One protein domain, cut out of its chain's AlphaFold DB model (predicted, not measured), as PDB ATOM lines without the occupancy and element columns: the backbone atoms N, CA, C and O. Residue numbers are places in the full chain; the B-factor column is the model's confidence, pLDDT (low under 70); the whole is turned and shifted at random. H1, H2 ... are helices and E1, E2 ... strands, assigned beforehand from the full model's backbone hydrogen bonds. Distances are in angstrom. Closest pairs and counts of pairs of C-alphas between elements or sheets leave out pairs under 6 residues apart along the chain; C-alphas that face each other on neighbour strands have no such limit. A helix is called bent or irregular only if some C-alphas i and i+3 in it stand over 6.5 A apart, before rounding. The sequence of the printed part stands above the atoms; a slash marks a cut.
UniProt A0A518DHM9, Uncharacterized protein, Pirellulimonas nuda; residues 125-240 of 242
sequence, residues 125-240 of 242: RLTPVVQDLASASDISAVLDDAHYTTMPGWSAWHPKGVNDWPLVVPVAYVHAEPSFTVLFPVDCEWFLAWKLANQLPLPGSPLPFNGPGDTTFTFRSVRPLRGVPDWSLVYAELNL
ATOM      1  N   ARG A 125      99.895 162.371 148.136       86.00
ATOM      2  CA  ARG A 125      98.670 162.185 147.337       86.00
ATOM      3  C   ARG A 125      98.415 160.718 146.995       86.00
ATOM      4  O   ARG A 125      97.265 160.305 146.965       86.00
ATOM      5  N   LEU A 126      99.474 159.943 146.769       86.62
ATOM      6  CA  LEU A 126      99.392 158.514 146.464       86.62
ATOM      7  C   LEU A 126      99.201 157.653 147.715       86.62
ATOM      8  O   LEU A 126      98.694 156.549 147.603       86.62
ATOM      9  N   THR A 127      99.560 158.142 148.903       88.75
ATOM     10  CA  THR A 127      99.405 157.401 150.168       88.75
ATOM     11  C   THR A 127      98.012 156.780 150.353       88.75
ATOM     12  O   THR A 127      97.975 155.575 150.586       88.75
ATOM     13  N   PRO A 128      96.885 157.513 150.210       85.38
ATOM     14  CA  PRO A 128      95.558 156.900 150.318       85.38
ATOM     15  C   PRO A 128      95.325 155.823 149.252       85.38
ATOM     16  O   PRO A 128      94.874 154.736 149.580       85.38
ATOM     17  N   VAL A 129      95.740 156.066 148.002       83.88
ATOM     18  CA  VAL A 129      95.590 155.099 146.901       83.88
ATOM     19  C   VAL A 129      96.317 153.793 147.211       83.88
ATOM     20  O   VAL A 129      95.771 152.713 147.028       83.88
ATOM     21  N   VAL A 130      97.555 153.874 147.698       85.88
ATOM     22  CA  VAL A 130      98.337 152.673 148.009       85.88
ATOM     23  C   VAL A 130      97.801 151.959 149.250       85.88
ATOM     24  O   VAL A 130      97.842 150.734 149.305       85.88
ATOM     25  N   GLN A 131      97.274 152.695 150.232       86.56
ATOM     26  CA  GLN A 131      96.599 152.104 151.390       86.56
ATOM     27  C   GLN A 131      95.341 151.338 150.971       86.56
ATOM     28  O   GLN A 131      95.155 150.205 151.416       86.56
ATOM     29  N   ASP A 132      94.543 151.909 150.068       82.69
ATOM     30  CA  ASP A 132      93.367 151.252 149.504       82.69
ATOM     31  C   ASP A 132      93.776 149.993 148.731       82.69
ATOM     32  O   ASP A 132      93.246 148.917 149.003       82.69
ATOM     33  N   LEU A 133      94.788 150.082 147.858       82.06
ATOM     34  CA  LEU A 133      95.316 148.934 147.110       82.06
ATOM     35  C   LEU A 133      95.861 147.829 148.022       82.06
ATOM     36  O   LEU A 133      95.640 146.654 147.754       82.06
ATOM     37  N   ALA A 134      96.548 148.191 149.107       82.56
ATOM     38  CA  ALA A 134      97.074 147.233 150.075       82.56
ATOM     39  C   ALA A 134      95.967 146.533 150.878       82.56
ATOM     40  O   ALA A 134      96.189 145.450 151.416       82.56
ATOM     41  N   SER A 135      94.797 147.166 150.995       80.50
ATOM     42  CA  SER A 135      93.615 146.611 151.664       80.50
ATOM     43  C   SER A 135      92.661 145.878 150.717       80.50
ATOM     44  O   SER A 135      91.799 145.126 151.173       80.50
ATOM     45  N   ALA A 136      92.798 146.098 149.408       75.25
ATOM     46  CA  ALA A 136      91.916 145.538 148.403       75.25
ATOM     47  C   ALA A 136      92.150 144.031 148.254       75.25
ATOM     48  O   ALA A 136      93.279 143.566 148.111       75.25
ATOM     49  N   SER A 137      91.058 143.265 148.223       70.12
ATOM     50  CA  SER A 137      91.103 141.839 147.887       70.12
ATOM     51  C   SER A 137      91.364 141.591 146.400       70.12
ATOM     52  O   SER A 137      91.766 140.494 146.029       70.12
ATOM     53  N   ASP A 138      91.105 142.593 145.554       75.69
ATOM     54  CA  ASP A 138      91.290 142.525 144.108       75.69
ATOM     55  C   ASP A 138      91.777 143.876 143.559       75.69
ATOM     56  O   ASP A 138      91.041 144.865 143.532       75.69
ATOM     57  N   ILE A 139      93.036 143.914 143.117       77.88
ATOM     58  CA  ILE A 139      93.680 145.094 142.520       77.88
ATOM     59  C   ILE A 139      92.980 145.494 141.215       77.88
ATOM     60  O   ILE A 139      92.889 146.684 140.900       77.88
ATOM     61  N   SER A 140      92.414 144.525 140.488       78.00
ATOM     62  CA  SER A 140      91.734 144.766 139.216       78.00
ATOM     63  C   SER A 140      90.426 145.546 139.374       78.00
ATOM     64  O   SER A 140      89.919 146.106 138.403       78.00
ATOM     65  N   ALA A 141      89.888 145.672 140.590       74.06
ATOM     66  CA  ALA A 141      88.758 146.558 140.862       74.06
ATOM     67  C   ALA A 141      89.147 148.048 140.774       74.06
ATOM     68  O   ALA A 141      88.298 148.887 140.476       74.06
ATOM     69  N   VAL A 142      90.426 148.372 141.003       70.62
ATOM     70  CA  VAL A 142      90.946 149.748 141.120       70.62
ATOM     71  C   VAL A 142      91.875 150.116 139.962       70.62
ATOM     72  O   VAL A 142      91.974 151.288 139.602       70.62
ATOM     73  N   LEU A 143      92.540 149.136 139.349       81.31
ATOM     74  CA  LEU A 143      93.494 149.347 138.266       81.31
ATOM     75  C   LEU A 143      93.169 148.469 137.044       81.31
ATOM     76  O   LEU A 143      92.559 147.407 137.163       81.31
ATOM     77  N   ASP A 144      93.555 148.936 135.861       83.38
ATOM     78  CA  ASP A 144      93.572 148.181 134.605       83.38
ATOM     79  C   ASP A 144      94.944 147.529 134.419       83.38
ATOM     80  O   ASP A 144      95.952 148.088 134.841       83.38
ATOM     81  N   ASP A 145      95.017 146.355 133.800       83.06
ATOM     82  CA  ASP A 145      96.306 145.721 133.502       83.06
ATOM     83  C   ASP A 145      97.074 146.545 132.447       83.06
ATOM     84  O   ASP A 145      96.494 147.017 131.466       83.06
ATOM     85  N   ALA A 146      98.373 146.756 132.669       81.62
ATOM     86  CA  ALA A 146      99.251 147.486 131.753       81.62
ATOM     87  C   ALA A 146     100.008 146.575 130.772       81.62
ATOM     88  O   ALA A 146     100.656 147.082 129.858       81.62
ATOM     89  N   HIS A 147      99.941 145.251 130.949       80.88
ATOM     90  CA  HIS A 147     100.560 144.250 130.071       80.88
ATOM     91  C   HIS A 147     102.072 144.445 129.819       80.88
ATOM     92  O   HIS A 147     102.582 144.070 128.763       80.88
ATOM     93  N   TYR A 148     102.810 145.012 130.779       82.81
ATOM     94  CA  TYR A 148     104.273 145.080 130.697       82.81
ATOM     95  C   TYR A 148     104.932 143.773 131.137       82.81
ATOM     96  O   TYR A 148     104.437 143.072 132.019       82.81
ATOM     97  N   THR A 149     106.096 143.481 130.556       83.62
ATOM     98  CA  THR A 149     106.933 142.346 130.954       83.62
ATOM     99  C   THR A 149     107.451 142.550 132.380       83.62
ATOM    100  O   THR A 149     108.180 143.505 132.662       83.62
ATOM    101  N   THR A 150     107.094 141.642 133.288       85.19
ATOM    102  CA  THR A 150     107.510 141.656 134.697       85.19
ATOM    103  C   THR A 150     108.104 140.312 135.120       85.19
ATOM    104  O   THR A 150     107.828 139.265 134.532       85.19
ATOM    105  N   MET A 151     108.955 140.329 136.148       84.38
ATOM    106  CA  MET A 151     109.421 139.111 136.811       84.38
ATOM    107  C   MET A 151     108.286 138.469 137.631       84.38
ATOM    108  O   MET A 151     107.341 139.160 138.022       84.38
ATOM    109  N   PRO A 152     108.378 137.163 137.954       81.69
ATOM    110  CA  PRO A 152     107.395 136.494 138.802       81.69
ATOM    111  C   PRO A 152     107.135 137.254 140.111       81.69
ATOM    112  O   PRO A 152     108.070 137.698 140.775       81.69
ATOM    113  N   GLY A 153     105.858 137.402 140.471       83.25
ATOM    114  CA  GLY A 153     105.415 138.141 141.661       83.25
ATOM    115  C   GLY A 153     105.195 139.641 141.439       83.25
ATOM    116  O   GLY A 153     104.524 140.276 142.251       83.25
ATOM    117  N   TRP A 154     105.699 140.205 140.336       87.81
ATOM    118  CA  TRP A 154     105.453 141.591 139.945       87.81
ATOM    119  C   TRP A 154     104.358 141.682 138.890       87.81
ATOM    120  O   TRP A 154     104.265 140.861 137.981       87.81
ATOM    121  N   SER A 155     103.550 142.725 138.995       88.31
ATOM    122  CA  SER A 155     102.469 143.034 138.062       88.31
ATOM    123  C   SER A 155     102.469 144.527 137.762       88.31
ATOM    124  O   SER A 155     102.853 145.324 138.619       88.31
ATOM    125  N   ALA A 156     102.090 144.913 136.546       89.06
ATOM    126  CA  ALA A 156     102.081 146.305 136.120       89.06
ATOM    127  C   ALA A 156     100.661 146.744 135.781       89.06
ATOM    128  O   ALA A 156      99.937 146.040 135.086       89.06
ATOM    129  N   TRP A 157     100.279 147.923 136.259       88.25
ATOM    130  CA  TRP A 157      98.890 148.357 136.242       88.25
ATOM    131  C   TRP A 157      98.747 149.827 135.853       88.25
ATOM    132  O   TRP A 157      99.554 150.667 136.249       88.25
ATOM    133  N   HIS A 158      97.683 150.152 135.130       83.94
ATOM    134  CA  HIS A 158      97.223 151.500 134.848       83.94
ATOM    135  C   HIS A 158      96.117 151.922 135.825       83.94
ATOM    136  O   HIS A 158      95.244 151.129 136.164       83.94
ATOM    137  N   PRO A 159      96.094 153.179 136.280       73.75
ATOM    138  CA  PRO A 159      95.015 153.674 137.121       73.75
ATOM    139  C   PRO A 159      93.686 153.780 136.367       73.75
ATOM    140  O   PRO A 159      93.614 154.438 135.329       73.75
ATOM    141  N   LYS A 160      92.613 153.195 136.920       72.44
ATOM    142  CA  LYS A 160      91.256 153.341 136.368       72.44
ATOM    143  C   LYS A 160      90.692 154.723 136.665       72.44
ATOM    144  O   LYS A 160      90.627 155.141 137.817       72.44
ATOM    145  N   GLY A 161      90.206 155.410 135.633       58.56
ATOM    146  CA  GLY A 161      89.307 156.561 135.785       58.56
ATOM    147  C   GLY A 161      89.901 157.828 136.413       58.56
ATOM    148  O   GLY A 161      89.143 158.740 136.737       58.56
ATOM    149  N   VAL A 162      91.226 157.932 136.568       56.16
ATOM    150  CA  VAL A 162      91.870 159.130 137.130       56.16
ATOM    151  C   VAL A 162      92.546 159.941 136.026       56.16
ATOM    152  O   VAL A 162      93.658 159.637 135.606       56.16
ATOM    153  N   ASN A 163      91.882 161.016 135.592       53.50
ATOM    154  CA  ASN A 163      92.474 162.017 134.692       53.50
ATOM    155  C   ASN A 163      93.575 162.861 135.379       53.50
ATOM    156  O   ASN A 163      94.405 163.441 134.689       53.50
ATOM    157  N   ASP A 164      93.614 162.887 136.719       57.91
ATOM    158  CA  ASP A 164      94.549 163.673 137.546       57.91
ATOM    159  C   ASP A 164      95.610 162.796 138.240       57.91
ATOM    160  O   ASP A 164      95.830 162.869 139.456       57.91
ATOM    161  N   TRP A 165      96.273 161.916 137.489       63.88
ATOM    162  CA  TRP A 165      97.369 161.133 138.062       63.88
ATOM    163  C   TRP A 165      98.559 162.056 138.378       63.88
ATOM    164  O   TRP A 165      98.998 162.803 137.503       63.88
ATOM    165  N   PRO A 166      99.120 162.041 139.603       58.41
ATOM    166  CA  PRO A 166     100.111 163.036 140.023       58.41
ATOM    167  C   PRO A 166     101.514 162.819 139.425       58.41
ATOM    168  O   PRO A 166     102.467 163.445 139.890       58.41
ATOM    169  N   LEU A 167     101.664 161.920 138.447       64.88
ATOM    170  CA  LEU A 167     102.944 161.447 137.920       64.88
ATOM    171  C   LEU A 167     102.980 161.465 136.393       64.88
ATOM    172  O   LEU A 167     101.951 161.359 135.732       64.88
ATOM    173  N   VAL A 168     104.195 161.547 135.849       61.03
ATOM    174  CA  VAL A 168     104.462 161.671 134.407       61.03
ATOM    175  C   VAL A 168     104.019 160.431 133.628       61.03
ATOM    176  O   VAL A 168     103.575 160.542 132.484       61.03
ATOM    177  N   VAL A 169     104.109 159.247 134.245       66.12
ATOM    178  CA  VAL A 169     103.706 157.977 133.637       66.12
ATOM    179  C   VAL A 169     102.693 157.282 134.558       66.12
ATOM    180  O   VAL A 169     103.029 156.956 135.698       66.12
ATOM    181  N   PRO A 170     101.445 157.050 134.106       73.25
ATOM    182  CA  PRO A 170     100.390 156.466 134.928       73.25
ATOM    183  C   PRO A 170     100.517 154.939 134.956       73.25
ATOM    184  O   PRO A 170      99.704 154.219 134.380       73.25
ATOM    185  N   VAL A 171     101.585 154.444 135.575       82.88
ATOM    186  CA  VAL A 171     101.841 153.010 135.754       82.88
ATOM    187  C   VAL A 171     102.168 152.751 137.220       82.88
ATOM    188  O   VAL A 171     102.857 153.544 137.855       82.88
ATOM    189  N   ALA A 172     101.671 151.653 137.766       87.25
ATOM    190  CA  ALA A 172     101.997 151.166 139.095       87.25
ATOM    191  C   ALA A 172     102.539 149.742 138.974       87.25
ATOM    192  O   ALA A 172     101.843 148.857 138.477       87.25
ATOM    193  N   TYR A 173     103.766 149.513 139.434       88.94
ATOM    194  CA  TYR A 173     104.319 148.167 139.557       88.94
ATOM    195  C   TYR A 173     104.054 147.665 140.967       88.94
ATOM    196  O   TYR A 173     104.492 148.283 141.937       88.94
ATOM    197  N   VAL A 174     103.322 146.565 141.080       88.81
ATOM    198  CA  VAL A 174     102.840 146.019 142.346       88.81
ATOM    199  C   VAL A 174     103.450 144.645 142.574       88.81
ATOM    200  O   VAL A 174     103.432 143.788 141.689       88.81
ATOM    201  N   HIS A 175     103.944 144.438 143.788       88.06
ATOM    202  CA  HIS A 175     104.426 143.164 144.295       88.06
ATOM    203  C   HIS A 175     103.666 142.832 145.577       88.06
ATOM    204  O   HIS A 175     103.880 143.474 146.607       88.06
ATOM    205  N   ALA A 176     102.731 141.885 145.501       79.50
ATOM    206  CA  ALA A 176     101.761 141.642 146.569       79.50
ATOM    207  C   ALA A 176     102.338 140.850 147.762       79.50
ATOM    208  O   ALA A 176     101.990 141.130 148.908       79.50
ATOM    209  N   GLU A 177     103.258 139.912 147.521       77.19
ATOM    210  CA  GLU A 177     103.794 138.982 148.530       77.19
ATOM    211  C   GLU A 177     105.325 138.911 148.451       77.19
ATOM    212  O   GLU A 177     105.847 138.945 147.346       77.19
ATOM    213  N   PRO A 178     106.085 138.775 149.558       63.50
ATOM    214  CA  PRO A 178     105.650 138.602 150.951       63.50
ATOM    215  C   PRO A 178     105.383 139.920 151.699       63.50
ATOM    216  O   PRO A 178     104.913 139.908 152.834       63.50
ATOM    217  N   SER A 179     105.679 141.067 151.088       75.88
ATOM    218  CA  SER A 179     105.355 142.388 151.627       75.88
ATOM    219  C   SER A 179     104.898 143.295 150.497       75.88
ATOM    220  O   SER A 179     105.669 143.541 149.564       75.88
ATOM    221  N   PHE A 180     103.666 143.794 150.609       83.81
ATOM    222  CA  PHE A 180     103.041 144.635 149.598       83.81
ATOM    223  C   PHE A 180     103.915 145.858 149.293       83.81
ATOM    224  O   PHE A 180     104.070 146.750 150.131       83.81
ATOM    225  N   THR A 181     104.499 145.865 148.098       88.31
ATOM    226  CA  THR A 181     105.385 146.916 147.597       88.31
ATOM    227  C   THR A 181     104.781 147.495 146.333       88.31
ATOM    228  O   THR A 181     104.338 146.748 145.459       88.31
ATOM    229  N   VAL A 182     104.794 148.822 146.216       88.75
ATOM    230  CA  VAL A 182     104.344 149.502 144.997       88.75
ATOM    231  C   VAL A 182     105.385 150.503 144.542       88.75
ATOM    232  O   VAL A 182     105.894 151.282 145.349       88.75
ATOM    233  N   LEU A 183     105.691 150.483 143.250       89.75
ATOM    234  CA  LEU A 183     106.585 151.425 142.594       89.75
ATOM    235  C   LEU A 183     105.813 152.231 141.561       89.75
ATOM    236  O   LEU A 183     105.157 151.676 140.682       89.75
ATOM    237  N   PHE A 184     105.957 153.548 141.639       88.88
ATOM    238  CA  PHE A 184     105.400 154.469 140.667       88.88
ATOM    239  C   PHE A 184     106.518 155.243 139.963       88.88
ATOM    240  O   PHE A 184     107.312 155.896 140.644       88.88
ATOM    241  N   PRO A 185     106.589 155.228 138.626       86.44
ATOM    242  CA  PRO A 185     107.526 156.048 137.880       86.44
ATOM    243  C   PRO A 185     107.163 157.530 138.037       86.44
ATOM    244  O   PRO A 185     106.063 157.967 137.699       86.44
ATOM    245  N   VAL A 186     108.099 158.310 138.571       79.56
ATOM    246  CA  VAL A 186     108.022 159.777 138.637       79.56
ATOM    247  C   VAL A 186     108.550 160.382 137.348       79.56
ATOM    248  O   VAL A 186     107.983 161.343 136.842       79.56
ATOM    249  N   ASP A 187     109.644 159.811 136.854       73.31
ATOM    250  CA  ASP A 187     110.353 160.198 135.644       73.31
ATOM    251  C   ASP A 187     111.012 158.946 135.033       73.31
ATOM    252  O   ASP A 187     110.867 157.851 135.577       73.31
ATOM    253  N   CYS A 188     111.756 159.096 133.940       72.31
ATOM    254  CA  CYS A 188     112.386 157.990 133.208       72.31
ATOM    255  C   CYS A 188     113.351 157.142 134.061       72.31
ATOM    256  O   CYS A 188     113.545 155.968 133.771       72.31
ATOM    257  N   GLU A 189     113.936 157.720 135.115       79.94
ATOM    258  CA  GLU A 189     114.967 157.074 135.947       79.94
ATOM    259  C   GLU A 189     114.602 157.005 137.441       79.94
ATOM    260  O   GLU A 189     115.348 156.472 138.267       79.94
ATOM    261  N   TRP A 190     113.472 157.593 137.837       86.06
ATOM    262  CA  TRP A 190     113.124 157.772 139.244       86.06
ATOM    263  C   TRP A 190     111.766 157.171 139.566       86.06
ATOM    264  O   TRP A 190     110.762 157.501 138.938       86.06
ATOM    265  N   PHE A 191     111.727 156.365 140.624       89.69
ATOM    266  CA  PHE A 191     110.537 155.649 141.063       89.69
ATOM    267  C   PHE A 191     110.226 155.957 142.526       89.69
ATOM    268  O   PHE A 191     111.090 155.867 143.400       89.69
ATOM    269  N   LEU A 192     108.977 156.303 142.809       91.31
ATOM    270  CA  LEU A 192     108.428 156.375 144.154       91.31
ATOM    271  C   LEU A 192     108.046 154.975 144.622       91.31
ATOM    272  O   LEU A 192     107.143 154.364 144.064       91.31
ATOM    273  N   ALA A 193     108.715 154.495 145.660       91.75
ATOM    274  CA  ALA A 193     108.478 153.200 146.273       91.75
ATOM    275  C   ALA A 193     107.711 153.348 147.585       91.75
ATOM    276  O   ALA A 193     108.167 154.077 148.469       91.75
ATOM    277  N   TRP A 194     106.611 152.620 147.748       90.69
ATOM    278  CA  TRP A 194     105.928 152.459 149.030       90.69
ATOM    279  C   TRP A 194     106.233 151.094 149.637       90.69
ATOM    280  O   TRP A 194     106.136 150.084 148.938       90.69
ATOM    281  N   LYS A 195     106.597 151.078 150.926       86.19
ATOM    282  CA  LYS A 195     106.978 149.878 151.693       86.19
ATOM    283  C   LYS A 195     107.937 148.979 150.923       86.19
ATOM    284  O   LYS A 195     107.738 147.774 150.818       86.19
ATOM    285  N   LEU A 196     108.991 149.595 150.389       79.06
ATOM    286  CA  LEU A 196     110.058 148.880 149.710       79.06
ATOM    287  C   LEU A 196     110.619 147.830 150.675       79.06
ATOM    288  O   LEU A 196     111.213 148.179 151.697       79.06
ATOM    289  N   ALA A 197     110.333 146.562 150.383       60.12
ATOM    290  CA  ALA A 197     110.709 145.432 151.216       60.12
ATOM    291  C   ALA A 197     112.202 145.475 151.577       60.12
ATOM    292  O   ALA A 197     113.022 145.997 150.821       60.12
ATOM    293  N   ASN A 198     112.584 144.821 152.677       56.22
ATOM    294  CA  ASN A 198     113.985 144.676 153.113       56.22
ATOM    295  C   ASN A 198     114.898 143.918 152.113       56.22
ATOM    296  O   ASN A 198     116.042 143.613 152.437       56.22
ATOM    297  N   GLN A 199     114.416 143.609 150.909       61.34
ATOM    298  CA  GLN A 199     115.157 142.999 149.808       61.34
ATOM    299  C   GLN A 199     115.392 144.034 148.708       61.34
ATOM    300  O   GLN A 199     114.908 143.919 147.584       61.34
ATOM    301  N   LEU A 200     116.117 145.090 149.061       67.62
ATOM    302  CA  LEU A 200     116.612 146.040 148.078       67.62
ATOM    303  C   LEU A 200     117.518 145.310 147.073       67.62
ATOM    304  O   LEU A 200     118.425 144.595 147.510       67.62
ATOM    305  N   PRO A 201     117.313 145.492 145.755       74.38
ATOM    306  CA  PRO A 201     118.230 144.956 144.762       74.38
ATOM    307  C   PRO A 201     119.644 145.486 145.028       74.38
ATOM    308  O   PRO A 201     119.824 146.606 145.511       74.38
ATOM    309  N   LEU A 202     120.674 144.700 144.718       83.44
ATOM    310  CA  LEU A 202     122.048 145.198 144.799       83.44
ATOM    311  C   LEU A 202     122.256 146.287 143.729       83.44
ATOM    312  O   LEU A 202     121.772 146.119 142.607       83.44
ATOM    313  N   PRO A 203     122.970 147.390 144.013       87.00
ATOM    314  CA  PRO A 203     123.332 148.360 142.982       87.00
ATOM    315  C   PRO A 203     123.970 147.671 141.766       87.00
ATOM    316  O   PRO A 203     124.896 146.878 141.916       87.00
ATOM    317  N   GLY A 204     123.463 147.962 140.568       85.88
ATOM    318  CA  GLY A 204     123.850 147.314 139.313       85.88
ATOM    319  C   GLY A 204     122.964 146.136 138.890       85.88
ATOM    320  O   GLY A 204     123.098 145.670 137.763       85.88
ATOM    321  N   SER A 205     122.045 145.667 139.738       88.31
ATOM    322  CA  SER A 205     121.081 144.624 139.359       88.31
ATOM    323  C   SER A 205     119.889 145.191 138.575       88.31
ATOM    324  O   SER A 205     119.519 146.351 138.779       88.31
ATOM    325  N   PRO A 206     119.282 144.411 137.664       88.75
ATOM    326  CA  PRO A 206     118.078 144.835 136.963       88.75
ATOM    327  C   PRO A 206     116.892 144.932 137.929       88.75
ATOM    328  O   PRO A 206     116.756 144.132 138.857       88.75
ATOM    329  N   LEU A 207     116.017 145.909 137.699       88.88
ATOM    330  CA  LEU A 207     114.713 145.960 138.342       88.88
ATOM    331  C   LEU A 207     113.817 144.829 137.812       88.88
ATOM    332  O   LEU A 207     113.987 144.377 136.679       88.88
ATOM    333  N   PRO A 208     112.845 144.368 138.614       87.75
ATOM    334  CA  PRO A 208     112.028 143.203 138.285       87.75
ATOM    335  C   PRO A 208     110.894 143.493 137.285       87.75
ATOM    336  O   PRO A 208     109.906 142.762 137.233       87.75
ATOM    337  N   PHE A 209     110.997 144.565 136.505       87.50
ATOM    338  CA  PHE A 209     109.994 144.981 135.531       87.50
ATOM    339  C   PHE A 209     110.629 145.790 134.405       87.50
ATOM    340  O   PHE A 209     111.639 146.471 134.603       87.50
ATOM    341  N   ASN A 210     109.980 145.744 133.245       85.75
ATOM    342  CA  ASN A 210     110.333 146.539 132.082       85.75
ATOM    343  C   ASN A 210     109.362 147.707 131.908       85.75
ATOM    344  O   ASN A 210     108.216 147.675 132.358       85.75
ATOM    345  N   GLY A 211     109.854 148.742 131.243       78.88
ATOM    346  CA  GLY A 211     109.062 149.883 130.808       78.88
ATOM    347  C   GLY A 211     108.525 149.712 129.382       78.88
ATOM    348  O   GLY A 211     108.622 148.632 128.792       78.88
ATOM    349  N   PRO A 212     107.958 150.783 128.806       74.38
ATOM    350  CA  PRO A 212     107.435 150.773 127.444       74.38
ATOM    351  C   PRO A 212     108.513 150.425 126.410       74.38
ATOM    352  O   PRO A 212     109.586 151.019 126.421       74.38
ATOM    353  N   GLY A 213     108.205 149.525 125.471       73.88
ATOM    354  CA  GLY A 213     109.136 149.144 124.400       73.88
ATOM    355  C   GLY A 213     110.317 148.296 124.879       73.88
ATOM    356  O   GLY A 213     111.425 148.481 124.389       73.88
ATOM    357  N   ASP A 214     110.087 147.418 125.861       74.31
ATOM    358  CA  ASP A 214     111.084 146.506 126.445       74.31
ATOM    359  C   ASP A 214     112.305 147.197 127.072       74.31
ATOM    360  O   ASP A 214     113.355 146.586 127.279       74.31
ATOM    361  N   THR A 215     112.166 148.470 127.452       82.00
ATOM    362  CA  THR A 215     113.209 149.182 128.193       82.00
ATOM    363  C   THR A 215     113.454 148.507 129.534       82.00
ATOM    364  O   THR A 215     112.505 148.263 130.288       82.00
ATOM    365  N   THR A 216     114.719 148.268 129.866       86.56
ATOM    366  CA  THR A 216     115.099 147.692 131.158       86.56
ATOM    367  C   THR A 216     115.646 148.776 132.072       86.56
ATOM    368  O   THR A 216     116.136 149.808 131.617       86.56
ATOM    369  N   PHE A 217     115.566 148.548 133.380       88.50
ATOM    370  CA  PHE A 217     116.062 149.496 134.370       88.50
ATOM    371  C   PHE A 217     117.093 148.829 135.266       88.50
ATOM    372  O   PHE A 217     116.843 147.750 135.801       88.50
ATOM    373  N   THR A 218     118.229 149.477 135.491       89.31
ATOM    374  CA  THR A 218     119.260 148.998 136.416       89.31
ATOM    375  C   THR A 218     119.178 149.764 137.724       89.31
ATOM    376  O   THR A 218     119.384 150.975 137.756       89.31
ATOM    377  N   PHE A 219     118.920 149.072 138.832       90.81
ATOM    378  CA  PHE A 219     118.887 149.677 140.158       90.81
ATOM    379  C   PHE A 219     120.240 150.307 140.500       90.81
ATOM    380  O   PHE A 219     121.289 149.671 140.389       90.81
ATOM    381  N   ARG A 220     120.232 151.557 140.962       91.88
ATOM    382  CA  ARG A 220     121.452 152.283 141.336       91.88
ATOM    383  C   ARG A 220     121.457 152.689 142.798       91.88
ATOM    384  O   ARG A 220     122.459 152.492 143.481       91.88
ATOM    385  N   SER A 221     120.370 153.277 143.283       89.31
ATOM    386  CA  SER A 221     120.293 153.708 144.679       89.31
ATOM    387  C   SER A 221     118.861 153.842 145.168       89.31
ATOM    388  O   SER A 221     117.917 153.945 144.387       89.31
ATOM    389  N   VAL A 222     118.713 153.891 146.488       91.06
ATOM    390  CA  VAL A 222     117.458 154.210 147.161       91.06
ATOM    391  C   VAL A 222     117.714 155.275 148.216       91.06
ATOM    392  O   VAL A 222     118.761 155.288 148.867       91.06
ATOM    393  N   ARG A 223     116.749 156.168 148.416       89.62
ATOM    394  CA  ARG A 223     116.747 157.097 149.547       89.62
ATOM    395  C   ARG A 223     115.360 157.193 150.178       89.62
ATOM    396  O   ARG A 223     114.391 157.346 149.439       89.62
ATOM    397  N   PRO A 224     115.233 157.178 151.513       89.06
ATOM    398  CA  PRO A 224     113.955 157.454 152.159       89.06
ATOM    399  C   PRO A 224     113.525 158.903 151.894       89.06
ATOM    400  O   PRO A 224     114.360 159.817 151.850       89.06
ATOM    401  N   LEU A 225     112.223 159.136 151.725       88.44
ATOM    402  CA  LEU A 225     111.688 160.490 151.601       88.44
ATOM    403  C   LEU A 225     111.602 161.164 152.968       88.44
ATOM    404  O   LEU A 225     111.092 160.616 153.944       88.44
ATOM    405  N   ARG A 226     112.071 162.411 153.042       83.12
ATOM    406  CA  ARG A 226     111.979 163.197 154.276       83.12
ATOM    407  C   ARG A 226     110.532 163.613 154.533       83.12
ATOM    408  O   ARG A 226     109.923 164.294 153.713       83.12
ATOM    409  N   GLY A 227     110.015 163.263 155.709       83.44
ATOM    410  CA  GLY A 227     108.691 163.696 156.163       83.44
ATOM    411  C   GLY A 227     107.516 163.001 155.470       83.44
ATOM    412  O   GLY A 227     106.403 163.522 155.531       83.44
ATOM    413  N   VAL A 228     107.754 161.864 154.805       88.19
ATOM    414  CA  VAL A 228     106.706 160.969 154.296       88.19
ATOM    415  C   VAL A 228     107.121 159.527 154.637       88.19
ATOM    416  O   VAL A 228     107.964 158.969 153.935       88.19
ATOM    417  N   PRO A 229     106.632 158.951 155.754       86.69
ATOM    418  CA  PRO A 229     107.039 157.617 156.200       86.69
ATOM    419  C   PRO A 229     106.630 156.549 155.181       86.69
ATOM    420  O   PRO A 229     105.711 156.764 154.400       86.69
ATOM    421  N   ASP A 230     107.327 155.413 155.185       89.50
ATOM    422  CA  ASP A 230     107.133 154.272 154.270       89.50
ATOM    423  C   ASP A 230     107.424 154.537 152.786       89.50
ATOM    424  O   ASP A 230     107.424 153.600 151.986       89.50
ATOM    425  N   TRP A 231     107.722 155.783 152.412       92.50
ATOM    426  CA  TRP A 231     108.069 156.148 151.047       92.50
ATOM    427  C   TRP A 231     109.574 156.305 150.860       92.50
ATOM    428  O   TRP A 231     110.276 156.958 151.637       92.50
ATOM    429  N   SER A 232     110.064 155.746 149.764       92.31
ATOM    430  CA  SER A 232     111.439 155.894 149.306       92.31
ATOM    431  C   SER A 232     111.464 156.299 147.842       92.31
ATOM    432  O   SER A 232     110.533 156.040 147.089       92.31
ATOM    433  N   LEU A 233     112.538 156.956 147.435       90.88
ATOM    434  CA  LEU A 233     112.814 157.267 146.049       90.88
ATOM    435  C   LEU A 233     113.927 156.343 145.557       90.88
ATOM    436  O   LEU A 233     115.034 156.360 146.100       90.88
ATOM    437  N   VAL A 234     113.613 155.550 144.546       89.81
ATOM    438  CA  VAL A 234     114.520 154.627 143.871       89.81
ATOM    439  C   VAL A 234     115.038 155.302 142.610       89.81
ATOM    440  O   VAL A 234     114.256 155.814 141.812       89.81
ATOM    441  N   TYR A 235     116.355 155.319 142.457       89.38
ATOM    442  CA  TYR A 235     117.028 155.691 141.222       89.38
ATOM    443  C   TYR A 235     117.392 154.418 140.470       89.38
ATOM    444  O   TYR A 235     118.081 153.548 141.024       89.38
ATOM    445  N   ALA A 236     116.958 154.333 139.222       88.38
ATOM    446  CA  ALA A 236     117.352 153.281 138.316       88.38
ATOM    447  C   ALA A 236     117.705 153.870 136.955       88.38
ATOM    448  O   ALA A 236     117.009 154.733 136.433       88.38
ATOM    449  N   GLU A 237     118.815 153.410 136.406       86.88
ATOM    450  CA  GLU A 237     119.291 153.842 135.102       86.88
ATOM    451  C   GLU A 237     118.485 153.151 134.008       86.88
ATOM    452  O   GLU A 237     118.253 151.943 134.079       86.88
ATOM    453  N   LEU A 238     118.039 153.930 133.027       83.88
ATOM    454  CA  LEU A 238     117.308 153.436 131.871       83.88
ATOM    455  C   LEU A 238     118.294 152.822 130.872       83.88
ATOM    456  O   LEU A 238     119.150 153.526 130.343       83.88
ATOM    457  N   ASN A 239     118.130 151.536 130.560       82.75
ATOM    458  CA  ASN A 239     118.821 150.907 129.442       82.75
ATOM    459  C   ASN A 239     117.833 150.743 128.286       82.75
ATOM    460  O   ASN A 239     116.872 149.966 128.352       82.75
ATOM    461  N   LEU A 240     118.088 151.494 127.222       71.56
ATOM    462  CA  LEU A 240     117.457 151.294 125.927       71.56
ATOM    463  C   LEU A 240     118.161 150.079 125.312       71.56
ATOM    464  O   LEU A 240     119.380 150.113 125.166       71.56
TER     465      LEU A 240
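Overview. This is residues 125 to 240 of the 242 residues of an uncharacterized protein of Pirellulimonas nuda (UniProt A0A518DHM9). One strongly twisted sheet of seven strands winds through the whole domain, its strands' lines turning by 155 degrees from edge to edge, and a single helix, H1, packs over one face, mainly on E3, E4 and E5. Towards the other end of the sheet, E6 and E7 make a long hairpin, and the long link of residues 195 to 215 loops over the face turned away from H1. The printed part has 116 residues, with H1 E1 E2 E3 E4 E5 E6 E7 along the chain; the sheet's order is E1 E2 E3 E4 E5 E7 E6, antiparallel throughout. The class is mixed, helices and strands, with under half of the residues in named elements. The whole is compact and rounded, with a radius of gyration of the C-alphas of 13.2 A and spans of 35 by 34 by 28 A.

Along the chain. H1, residues 125 to 135, begins at C-alpha 125 (98.670, 162.185, 147.337) and is 16.9 A long; it is irregular, but only just, with C-alphas 125 and 128 6.8 A apart. E1 is residues 143 to 145, E2 154 to 159, 16.2 A, E3 172 to 175, E4 181 to 185, 13.5 A, and E5 190 to 194, 13.3 A. E6, residues 216 to 224, is 23.2 A long and bends by 61 degrees at residue 220. E7, residues 231 to 239, is 24.7 A long and ends at C-alpha 239 (118.821, 150.907, 129.442).

Arrangement. E1 to E5 form a meander, each strand the antiparallel neighbour of the one before. Between E1 and E2, N 144 and O 158 are 2.8 A apart, within hydrogen-bond range. E2 is staggered: residues 157 to 159 pair with E1 and residues 154 to 157 with E3, where N 155 and O 174 are 2.9 A apart. Between E3 and E4, N 173 and O 183 are within hydrogen-bond range at 2.9 A, and between E4 and E5, N 184 and O 192 are within hydrogen-bond range at 2.8 A. E7 is the neighbour of E5, with N 191 and O 234 2.8 A apart, and of the edge strand E6, with N 218 and O 237 2.8 A apart. H1 is on the sheet, giving two layers, a helix on one face of a sheet; its closest C-alphas to E4 are those of Val 130 and Val 182, 7.4 A. In H1, 6 of 7 O i to N i+4 pairs are within hydrogen-bond range. E1 and E6, the two edge strands, are apart.

Size, cuts and confidence. The two C-alphas farthest apart, those of Gly 161 and Gly 204, are 35.9 A apart. The printed part has no cut. The links E2 to E3, 12 residues, and E5 to E6, 21 residues, are long. The mean pLDDT of the printed part is 81.2, and it is under 70 at residues 161 to 169, 178 and 197 to 200.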